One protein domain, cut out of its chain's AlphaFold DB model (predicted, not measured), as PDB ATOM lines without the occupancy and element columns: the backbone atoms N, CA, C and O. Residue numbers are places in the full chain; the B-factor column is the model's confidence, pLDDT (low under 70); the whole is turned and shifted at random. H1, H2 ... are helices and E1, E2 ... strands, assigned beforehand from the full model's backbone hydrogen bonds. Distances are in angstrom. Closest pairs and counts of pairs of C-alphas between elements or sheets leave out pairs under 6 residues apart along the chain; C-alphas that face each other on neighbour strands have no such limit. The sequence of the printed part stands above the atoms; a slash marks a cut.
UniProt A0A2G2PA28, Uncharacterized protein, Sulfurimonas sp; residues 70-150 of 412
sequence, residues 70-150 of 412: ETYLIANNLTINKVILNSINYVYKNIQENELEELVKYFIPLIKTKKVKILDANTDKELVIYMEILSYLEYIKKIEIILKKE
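What this domain is: This is residues 70 to 150 of the 412 residues of an uncharacterized protein of Sulfurimonas sp (UniProt A0A2G2PA28). H2 is the core, crossed by H3 on one side, with the antiparallel E1-E2 hairpin packing on the other; residues 142 to 150 stick out as an arm. The printed part has 81 residues, with H1, H2, H3, E1, E2 and H4 in order, mostly helix. It is only just compact, close to loose, radius of gyration of the C-alphas 13.7 A, spanning 48 by 30 by 23 A.

How they stand to each other: H1, residues 70 to 75, is apart from H2, residues 80 to 91. H3, residues 97 to 110, touches H2 at a steep tilt of 63 degrees; the closest C-alphas, Val 104 and Ile 84, are 6.1 A apart. E1, residues 116 to 120, and E2, residues 126 to 130, form a hairpin; N 117 and O 129 are within hydrogen-bond range, 2.8 A. H4, residues 131 to 148, touches H2 with 131 to 138 alone.

Where its parts are: C-alpha 70, where H1 begins, is at (11.197, 51.764, -25.595); H4 is 25.8 A long from first to last C-alpha and ends at C-alpha 148, at (17.230, 12.122, -23.414).

The domain as a whole: The printed part has no cut; 22 residues have pLDDT under 70, among them residues 112 to 126.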
ATOM      1  N   GLU A  70      10.418  51.209 -24.488       69.38
ATOM      2  CA  GLU A  70      11.197  51.764 -25.595       69.38
ATOM      3  C   GLU A  70      12.103  52.905 -25.129       69.38
ATOM      4  O   GLU A  70      13.285  52.937 -25.473       69.38
ATOM      5  N   THR A  71      11.571  53.790 -24.293       69.75
ATOM      6  CA  THR A  71      12.303  54.921 -23.723       69.75
ATOM      7  C   THR A  71      13.420  54.425 -22.810       69.75
ATOM      8  O   THR A  71      14.538  54.931 -22.885       69.75
ATOM      9  N   TYR A  72      13.158  53.390 -22.007       73.31
ATOM     10  CA  TYR A  72      14.169  52.758 -21.159       73.31
ATOM     11  C   TYR A  72      15.278  52.087 -21.986       73.31
ATOM     12  O   TYR A  72      16.462  52.284 -21.703       73.31
ATOM     13  N   LEU A  73      14.925  51.329 -23.030       76.19
ATOM     14  CA  LEU A  73      15.900  50.673 -23.909       76.19
ATOM     15  C   LEU A  73      16.789  51.697 -24.628       76.19
ATOM     16  O   LEU A  73      18.001  51.502 -24.703       76.19
ATOM     17  N   ILE A  74      16.206  52.802 -25.108       79.12
ATOM     18  CA  ILE A  74      16.947  53.909 -25.729       79.12
ATOM     19  C   ILE A  74      17.870  54.574 -24.701       79.12
ATOM     20  O   ILE A  74      19.064  54.707 -24.959       79.12
ATOM     21  N   ALA A  75      17.350  54.935 -23.525       76.12
ATOM     22  CA  ALA A  75      18.122  55.607 -22.480       76.12
ATOM     23  C   ALA A  75      19.309  54.768 -21.977       76.12
ATOM     24  O   ALA A  75      20.349  55.319 -21.620       76.12
ATOM     25  N   ASN A  76      19.177  53.439 -21.996       76.44
ATOM     26  CA  ASN A  76      20.217  52.501 -21.573       76.44
ATOM     27  C   ASN A  76      21.061  51.942 -22.735       76.44
ATOM     28  O   ASN A  76      21.874  51.037 -22.525       76.44
ATOM     29  N   ASN A  77      20.901  52.463 -23.960       81.06
ATOM     30  CA  ASN A  77      21.608  51.997 -25.161       81.06
ATOM     31  C   ASN A  77      21.517  50.466 -25.358       81.06
ATOM     32  O   ASN A  77      22.505  49.783 -25.657       81.06
ATOM     33  N   LEU A  78      20.324  49.906 -25.149       84.44
ATOM     34  CA  LEU A  78      20.034  48.484 -25.308       84.44
ATOM     35  C   LEU A  78      19.382  48.231 -26.666       84.44
ATOM     36  O   LEU A  78      18.223  48.567 -26.905       84.44
ATOM     37  N   THR A  79      20.142  47.612 -27.567       88.25
ATOM     38  CA  THR A  79      19.642  47.176 -28.875       88.25
ATOM     39  C   THR A  79      18.834  45.886 -28.750       88.25
ATOM     40  O   THR A  79      19.053  45.100 -27.828       88.25
ATOM     41  N   ILE A  80      17.949  45.623 -29.719       86.19
ATOM     42  CA  ILE A  80      17.187  44.363 -29.812       86.19
ATOM     43  C   ILE A  80      18.137  43.161 -29.722       86.19
ATOM     44  O   ILE A  80      17.936  42.281 -28.892       86.19
ATOM     45  N   ASN A  81      19.235  43.182 -30.483       90.44
ATOM     46  CA  ASN A  81      20.250  42.125 -30.479       90.44
ATOM     47  C   ASN A  81      20.807  41.872 -29.076       90.44
ATOM     48  O   ASN A  81      20.952  40.724 -28.669       90.44
ATOM     49  N   LYS A  82      21.083  42.939 -28.317       89.00
ATOM     50  CA  LYS A  82      21.622  42.837 -26.957       89.00
ATOM     51  C   LYS A  82      20.601  42.252 -25.981       89.00
ATOM     52  O   LYS A  82      20.972  41.461 -25.121       89.00
ATOM     53  N   VAL A  83      19.322  42.588 -26.125       87.19
ATOM     54  CA  VAL A  83      18.256  42.014 -25.290       87.19
ATOM     55  C   VAL A  83      17.997  40.546 -25.656       87.19
ATOM     56  O   VAL A  83      17.854  39.715 -24.758       87.19
ATOM     57  N   ILE A  84      18.015  40.182 -26.945       90.00
ATOM     58  CA  ILE A  84      17.949  38.778 -27.392       90.00
ATOM     59  C   ILE A  84      19.122  37.984 -26.805       90.00
ATOM     60  O   ILE A  84      18.913  36.947 -26.180       90.00
ATOM     61  N   LEU A  85      20.339  38.516 -26.932       90.88
ATOM     62  CA  LEU A  85      21.563  37.928 -26.391       90.88
ATOM     63  C   LEU A  85      21.453  37.673 -24.882       90.88
ATOM     64  O   LEU A  85      21.713  36.564 -24.417       90.88
ATOM     65  N   ASN A  86      21.016  38.680 -24.121       87.12
ATOM     66  CA  ASN A  86      20.776  38.550 -22.683       87.12
ATOM     67  C   ASN A  86      19.768  37.433 -22.375       87.12
ATOM     68  O   ASN A  86      19.971  36.662 -21.439       87.12
ATOM     69  N   SER A  87      18.699  37.332 -23.171       84.88
ATOM     70  CA  SER A  87      17.632  36.338 -22.994       84.88
ATOM     71  C   SER A  87      18.141  34.914 -23.198       84.88
ATOM     72  O   SER A  87      17.832  34.027 -22.402       84.88
ATOM     73  N   ILE A  88      18.957  34.702 -24.235       87.94
ATOM     74  CA  ILE A  88      19.564  33.400 -24.521       87.94
ATOM     75  C   ILE A  88      20.557  33.031 -23.416       87.94
ATOM     76  O   ILE A  88      20.435  31.958 -22.825       87.94
ATOM     77  N   ASN A  89      21.470  33.942 -23.070       85.75
ATOM     78  CA  ASN A  89      22.511  33.712 -22.063       85.75
ATOM     79  C   ASN A  89      21.959  33.472 -20.656       85.75
ATOM     80  O   ASN A  89      22.572  32.765 -19.853       85.75
ATOM     81  N   TYR A  90      20.788  34.033 -20.349       81.69
ATOM     82  CA  TYR A  90      20.105  33.772 -19.089       81.69
ATOM     83  C   TYR A  90      19.763  32.282 -18.925       81.69
ATOM     84  O   TYR A  90      19.906  31.721 -17.837       81.69
ATOM     85  N   VAL A  91      19.366  31.617 -20.014       77.69
ATOM     86  CA  VAL A  91      18.979  30.200 -20.009       77.69
ATOM     87  C   VAL A  91      20.168  29.293 -20.321       77.69
ATOM     88  O   VAL A  91      20.377  28.292 -19.630       77.69
ATOM     89  N   TYR A  92      20.954  29.627 -21.337       81.00
ATOM     90  CA  TYR A  92      22.067  28.829 -21.835       81.00
ATOM     91  C   TYR A  92      23.379  29.601 -21.698       81.00
ATOM     92  O   TYR A  92      23.707  30.450 -22.515       81.00
ATOM     93  N   LYS A  93      24.154  29.281 -20.658       78.81
ATOM     94  CA  LYS A  93      25.381  30.018 -20.311       78.81
ATOM     95  C   LYS A  93      26.610  29.668 -21.165       78.81
ATOM     96  O   LYS A  93      27.596  30.388 -21.095       78.81
ATOM     97  N   ASN A  94      26.561  28.570 -21.926       80.06
ATOM     98  CA  ASN A  94      27.730  27.953 -22.569       80.06
ATOM     99  C   ASN A  94      27.529  27.698 -24.083       80.06
ATOM    100  O   ASN A  94      27.986  26.675 -24.584       80.06
ATOM    101  N   ILE A  95      26.805  28.568 -24.797       83.25
ATOM    102  CA  ILE A  95      26.672  28.489 -26.269       83.25
ATOM    103  C   ILE A  95      27.896  29.148 -26.921       83.25
ATOM    104  O   ILE A  95      28.408  30.137 -26.392       83.25
ATOM    105  N   GLN A  96      28.386  28.600 -28.039       86.62
ATOM    106  CA  GLN A  96      29.510  29.200 -28.763       86.62
ATOM    107  C   GLN A  96      29.114  30.554 -29.373       86.62
ATOM    108  O   GLN A  96      27.968  30.764 -29.757       86.62
ATOM    109  N   GLU A  97      30.055  31.494 -29.474       85.62
ATOM    110  CA  GLU A  97      29.762  32.870 -29.910       85.62
ATOM    111  C   GLU A  97      29.146  32.937 -31.319       85.62
ATOM    112  O   GLU A  97      28.158  33.633 -31.531       85.62
ATOM    113  N   ASN A  98      29.657  32.140 -32.257       86.81
ATOM    114  CA  ASN A  98      29.113  32.006 -33.612       86.81
ATOM    115  C   ASN A  98      27.672  31.465 -33.623       86.81
ATOM    116  O   ASN A  98      26.816  32.007 -34.318       86.81
ATOM    117  N   GLU A  99      27.389  30.424 -32.836       86.19
ATOM    118  CA  GLU A  99      26.041  29.856 -32.696       86.19
ATOM    119  C   GLU A  99      25.076  30.882 -32.089       86.19
ATOM    120  O   GLU A  99      23.927  31.014 -32.512       86.19
ATOM    121  N   LEU A 100      25.556  31.642 -31.106       88.06
ATOM    122  CA  LEU A 100      24.795  32.672 -30.420       88.06
ATOM    123  C   LEU A 100      24.441  33.836 -31.355       88.06
ATOM    124  O   LEU A 100      23.305  34.310 -31.342       88.06
ATOM    125  N   GLU A 101      25.379  34.271 -32.197       88.75
ATOM    126  CA  GLU A 101      25.126  35.275 -33.232       88.75
ATOM    127  C   GLU A 101      24.085  34.812 -34.258       88.75
ATOM    128  O   GLU A 101      23.235  35.605 -34.674       88.75
ATOM    129  N   GLU A 102      24.123  33.540 -34.663       91.56
ATOM    130  CA  GLU A 102      23.120  32.965 -35.563       91.56
ATOM    131  C   GLU A 102      21.735  32.905 -34.915       91.56
ATOM    132  O   GLU A 102      20.769  33.388 -35.511       91.56
ATOM    133  N   LEU A 103      21.636  32.440 -33.664       92.44
ATOM    134  CA  LEU A 103      20.373  32.460 -32.919       92.44
ATOM    135  C   LEU A 103      19.798  33.872 -32.842       92.44
ATOM    136  O   LEU A 103      18.607  34.065 -33.087       92.44
ATOM    137  N   VAL A 104      20.634  34.871 -32.536       93.06
ATOM    138  CA  VAL A 104      20.195  36.270 -32.489       93.06
ATOM    139  C   VAL A 104      19.595  36.690 -33.829       93.06
ATOM    140  O   VAL A 104      18.504  37.261 -33.841       93.06
ATOM    141  N   LYS A 105      20.247  36.364 -34.952       93.19
ATOM    142  CA  LYS A 105      19.728  36.669 -36.296       93.19
ATOM    143  C   LYS A 105      18.369  36.025 -36.547       93.19
ATOM    144  O   LYS A 105      17.493  36.697 -37.082       93.19
ATOM    145  N   TYR A 106      18.170  34.774 -36.139       92.81
ATOM    146  CA  TYR A 106      16.893  34.087 -36.337       92.81
ATOM    147  C   TYR A 106      15.781  34.571 -35.400       92.81
ATOM    148  O   TYR A 106      14.611  34.503 -35.759       92.81
ATOM    149  N   PHE A 107      16.100  35.098 -34.215       91.00
ATOM    150  CA  PHE A 107      15.081  35.677 -33.334       91.00
ATOM    151  C   PHE A 107      14.618  37.069 -33.779       91.00
ATOM    152  O   PHE A 107      13.464  37.411 -33.529       91.00
ATOM    153  N   ILE A 108      15.464  37.867 -34.447       89.19
ATOM    154  CA  ILE A 108      15.121  39.243 -34.861       89.19
ATOM    155  C   ILE A 108      13.781  39.317 -35.623       89.19
ATOM    156  O   ILE A 108      12.935  40.110 -35.202       89.19
ATOM    157  N   PRO A 109      13.510  38.493 -36.659       86.44
ATOM    158  CA  PRO A 109      12.240  38.537 -37.392       86.44
ATOM    159  C   PRO A 109      11.004  38.139 -36.567       86.44
ATOM    160  O   PRO A 109       9.872  38.384 -36.994       86.44
ATOM    161  N   LEU A 110      11.198  37.509 -35.403       83.06
ATOM    162  CA  LEU A 110      10.124  37.071 -34.508       83.06
ATOM    163  C   LEU A 110       9.736  38.156 -33.484       83.06
ATOM    164  O   LEU A 110       8.603  38.168 -33.004       83.06
ATOM    165  N   ILE A 111      10.639  39.089 -33.158       78.00
ATOM    166  CA  ILE A 111      10.408  40.120 -32.134       78.00
ATOM    167  C   ILE A 111       9.599  41.289 -32.701       78.00
ATOM    168  O   ILE A 111      10.117  42.155 -33.403       78.00
ATOM    169  N   LYS A 112       8.309  41.341 -32.348       63.75
ATOM    170  CA  LYS A 112       7.397  42.439 -32.721       63.75
ATOM    171  C   LYS A 112       7.313  43.540 -31.660       63.75
ATOM    172  O   LYS A 112       7.206  44.714 -32.000       63.75
ATOM    173  N   THR A 113       7.309  43.171 -30.380       56.56
ATOM    174  CA  THR A 113       7.097  44.095 -29.258       56.56
ATOM    175  C   THR A 113       8.364  44.225 -28.419       56.56
ATOM    176  O   THR A 113       9.139  43.286 -28.261       56.56
ATOM    177  N   LYS A 114       8.579  45.409 -27.836       57.66
ATOM    178  CA  LYS A 114       9.666  45.666 -26.879       57.66
ATOM    179  C   LYS A 114       9.285  45.233 -25.458       57.66
ATOM    180  O   LYS A 114       9.773  45.828 -24.505       57.66
ATOM    181  N   LYS A 115       8.407  44.229 -25.306       61.94
ATOM    182  CA  LYS A 115       8.036  43.712 -23.984       61.94
ATOM    183  C   LYS A 115       9.256  43.035 -23.382       61.94
ATOM    184  O   LYS A 115       9.611  41.912 -23.727       61.94
ATOM    185  N   VAL A 116       9.929  43.773 -22.516       66.25
ATOM    186  CA  VAL A 116      11.158  43.341 -21.874       66.25
ATOM    187  C   VAL A 116      10.940  43.253 -20.382       66.25
ATOM    188  O   VAL A 116      10.235  44.063 -19.786       66.25
ATOM    189  N   LYS A 117      11.564  42.258 -19.769       66.56
ATOM    190  CA  LYS A 117      11.633  42.143 -18.325       66.56
ATOM    191  C   LYS A 117      13.007  42.579 -17.855       66.56
ATOM    192  O   LYS A 117      14.017  42.120 -18.386       66.56
ATOM    193  N   ILE A 118      13.016  43.436 -16.842       66.06
ATOM    194  CA  ILE A 118      14.216  43.836 -16.120       66.06
ATOM    195  C   ILE A 118      14.328  42.932 -14.892       66.06
ATOM    196  O   ILE A 118      13.431  42.888 -14.049       66.06
ATOM    197  N   LEU A 119      15.400  42.155 -14.825       61.16
ATOM    198  CA  LEU A 119      15.748  41.324 -13.687       61.16
ATOM    199  C   LEU A 119      16.820  42.048 -12.875       61.16
ATOM    200  O   LEU A 119      17.838  42.461 -13.432       61.16
ATOM    201  N   ASP A 120      16.614  42.145 -11.562       56.91
ATOM    202  CA  ASP A 120      17.706  42.409 -10.626       56.91
ATOM    203  C   ASP A 120      18.657  41.209 -10.720       56.91
ATOM    204  O   ASP A 120      18.385  40.123 -10.198       56.91
ATOM    205  N   ALA A 121      19.744  41.359 -11.475       50.78
ATOM    206  CA  ALA A 121      20.830  40.402 -11.397       50.78
ATOM    207  C   ALA A 121      21.498  40.569 -10.024       50.78
ATOM    208  O   ALA A 121      21.509  41.659  -9.463       50.78
ATOM    209  N   ASN A 122      22.112  39.515  -9.484       46.41
ATOM    210  CA  ASN A 122      22.909  39.570  -8.244       46.41
ATOM    211  C   ASN A 122      24.208  40.412  -8.385       46.41
ATOM    212  O   ASN A 122      25.213  40.146  -7.731       46.41
ATOM    213  N   THR A 123      24.211  41.381  -9.293       47.31
ATOM    214  CA  THR A 123      25.275  42.300  -9.684       47.31
ATOM    215  C   THR A 123      24.626  43.666  -9.873       47.31
ATOM    216  O   THR A 123      23.485  43.695 -10.316       47.31
ATOM    217  N   ASP A 124      25.338  44.768  -9.620       47.88
ATOM    218  CA  ASP A 124      24.857  46.171  -9.685       47.88
ATOM    219  C   ASP A 124      24.347  46.657 -11.072       47.88
ATOM    220  O   ASP A 124      24.425  47.838 -11.406       47.88
ATOM    221  N   LYS A 125      23.882  45.755 -11.940       56.72
ATOM    222  CA  LYS A 125      23.336  46.025 -13.265       56.72
ATOM    223  C   LYS A 125      22.044  45.246 -13.472       56.72
ATOM    224  O   LYS A 125      22.030  44.017 -13.447       56.72
ATOM    225  N   GLU A 126      20.994  45.995 -13.759       68.62
ATOM    226  CA  GLU A 126      19.719  45.513 -14.270       68.62
ATOM    227  C   GLU A 126      19.917  44.711 -15.575       68.62
ATOM    228  O   GLU A 126      20.546  45.183 -16.527       68.62
ATOM    229  N   LEU A 127      19.403  43.478 -15.624       74.81
ATOM    230  CA  LEU A 127      19.473  42.607 -16.799       74.81
ATOM    231  C   LEU A 127      18.143  42.625 -17.548       74.81
ATOM    232  O   LEU A 127      17.108  42.273 -16.996       74.81
ATOM    233  N   VAL A 128      18.182  42.960 -18.833       77.94
ATOM    234  CA  VAL A 128      16.980  43.144 -19.654       77.94
ATOM    235  C   VAL A 128      16.839  42.003 -20.647       77.94
ATOM    236  O   VAL A 128      17.779  41.750 -21.406       77.94
ATOM    237  N   ILE A 129      15.686  41.331 -20.648       77.81
ATOM    238  CA  ILE A 129      15.410  40.125 -21.447       77.81
ATOM    239  C   ILE A 129      14.015  40.150 -22.093       77.81
ATOM    240  O   ILE A 129      13.107  40.794 -21.579       77.81
ATOM    241  N   TYR A 130      13.823  39.398 -23.178       74.50
ATOM    242  CA  TYR A 130      12.525  39.083 -23.780       74.50
ATOM    243  C   TYR A 130      11.922  37.837 -23.125       74.50
ATOM    244  O   TYR A 130      12.539  36.767 -23.090       74.50
ATOM    245  N   MET A 131      10.695  37.961 -22.623       67.25
ATOM    246  CA  MET A 131      10.021  36.883 -21.890       67.25
ATOM    247  C   MET A 131       9.558  35.749 -22.803       67.25
ATOM    248  O   MET A 131       9.551  34.586 -22.399       67.25
ATOM    249  N   GLU A 132       9.197  36.071 -24.035       68.00
ATOM    250  CA  GLU A 132       8.795  35.115 -25.057       68.00
ATOM    251  C   GLU A 132       9.980  34.212 -25.433       68.00
ATOM    252  O   GLU A 132       9.832  32.990 -25.499       68.00
ATOM    253  N   ILE A 133      11.186  34.787 -25.563       79.94
ATOM    254  CA  ILE A 133      12.419  34.017 -25.795       79.94
ATOM    255  C   ILE A 133      12.707  33.113 -24.596       79.94
ATOM    256  O   ILE A 133      12.923  31.917 -24.774       79.94
ATOM    257  N   LEU A 134      12.662  33.651 -23.372       71.06
ATOM    258  CA  LEU A 134      12.861  32.864 -22.150       71.06
ATOM    259  C   LEU A 134      11.912  31.655 -22.094       71.06
ATOM    260  O   LEU A 134      12.353  30.521 -21.901       71.06
ATOM    261  N   SER A 135      10.621  31.900 -22.315       68.00
ATOM    262  CA  SER A 135       9.567  30.881 -22.260       68.00
ATOM    263  C   SER A 135       9.796  29.772 -23.284       68.00
ATOM    264  O   SER A 135       9.640  28.588 -22.976       68.00
ATOM    265  N   TYR A 136      10.210  30.142 -24.497       79.94
ATOM    266  CA  TYR A 136      10.561  29.179 -25.530       79.94
ATOM    267  C   TYR A 136      11.795  28.346 -25.157       79.94
ATOM    268  O   TYR A 136      11.764  27.120 -25.251       79.94
ATOM    269  N   LEU A 137      12.873  28.974 -24.685       80.69
ATOM    270  CA  LEU A 137      14.110  28.265 -24.343       80.69
ATOM    271  C   LEU A 137      13.925  27.302 -23.158       80.69
ATOM    272  O   LEU A 137      14.491  26.209 -23.149       80.69
ATOM    273  N   GLU A 138      13.097  27.660 -22.175       74.88
ATOM    274  CA  GLU A 138      12.708  26.741 -21.100       74.88
ATOM    275  C   GLU A 138      11.885  25.555 -21.613       74.88
ATOM    276  O   GLU A 138      12.039  24.429 -21.128       74.88
ATOM    277  N   TYR A 139      11.018  25.793 -22.596       75.44
ATOM    278  CA  TYR A 139      10.267  24.736 -23.257       75.44
ATOM    279  C   TYR A 139      11.198  23.776 -24.015       75.44
ATOM    280  O   TYR A 139      11.070  22.562 -23.858       75.44
ATOM    281  N   ILE A 140      12.198  24.296 -24.734       83.88
ATOM    282  CA  ILE A 140      13.227  23.488 -25.409       83.88
ATOM    283  C   ILE A 140      13.957  22.581 -24.419       83.88
ATOM    284  O   ILE A 140      13.988  21.370 -24.627       83.88
ATOM    285  N   LYS A 141      14.445  23.115 -23.290       79.75
ATOM    286  CA  LYS A 141      15.112  22.298 -22.256       79.75
ATOM    287  C   LYS A 141      14.249  21.137 -21.779       79.75
ATOM    288  O   LYS A 141      14.737  20.031 -21.562       79.75
ATOM    289  N   LYS A 142      12.953  21.385 -21.592       78.00
ATOM    290  CA  LYS A 142      11.995  20.358 -21.177       78.00
ATOM    291  C   LYS A 142      11.840  19.270 -22.247       78.00
ATOM    292  O   LYS A 142      11.803  18.092 -21.899       78.00
ATOM    293  N   ILE A 143      11.803  19.643 -23.526       80.88
ATOM    294  CA  ILE A 143      11.764  18.695 -24.648       80.88
ATOM    295  C   ILE A 143      13.068  17.896 -24.761       80.88
ATOM    296  O   ILE A 143      13.006  16.676 -24.882       80.88
ATOM    297  N   GLU A 144      14.235  18.531 -24.637       84.31
ATOM    298  CA  GLU A 144      15.529  17.833 -24.615       84.31
ATOM    299  C   GLU A 144      15.606  16.797 -23.487       84.31
ATOM    300  O   GLU A 144      16.109  15.693 -23.684       84.31
ATOM    301  N   ILE A 145      15.097  17.131 -22.296       80.94
ATOM    302  CA  ILE A 145      15.030  16.192 -21.169       80.94
ATOM    303  C   ILE A 145      14.163  14.981 -21.532       80.94
ATOM    304  O   ILE A 145      14.546  13.855 -21.219       80.94
ATOM    305  N   ILE A 146      13.022  15.191 -22.197       76.25
ATOM    306  CA  ILE A 146      12.141  14.102 -22.642       76.25
ATOM    307  C   ILE A 146      12.850  13.225 -23.682       76.25
ATOM    308  O   ILE A 146      12.828  12.003 -23.547       76.25
ATOM    309  N   LEU A 147      13.515  13.830 -24.672       79.75
ATOM    310  CA  LEU A 147      14.272  13.115 -25.707       79.75
ATOM    311  C   LEU A 147      15.408  12.272 -25.103       79.75
ATOM    312  O   LEU A 147      15.582  11.111 -25.464       79.75
ATOM    313  N   LYS A 148      16.133  12.816 -24.117       77.50
ATOM    314  CA  LYS A 148      17.230  12.122 -23.414       77.50
ATOM    315  C   LYS A 148      16.749  10.985 -22.502       77.50
ATOM    316  O   LYS A 148      17.523  10.078 -22.200       77.50
ATOM    317  N   LYS A 149      15.497  11.023 -22.037       68.06
ATOM    318  CA  LYS A 149      14.928  10.069 -21.066       68.06
ATOM    319  C   LYS A 149      14.422   8.755 -21.664       68.06
ATOM    320  O   LYS A 149      13.890   7.936 -20.911       68.06
ATOM    321  N   GLU A 150      14.564   8.492 -22.963       52.44
ATOM    322  CA  GLU A 150      14.012   7.269 -23.562       52.44
ATOM    323  C   GLU A 150      14.681   5.967 -23.056       52.44
ATOM    324  O   GLU A 150      15.580   5.406 -23.681       52.44
TER     325      GLU A 150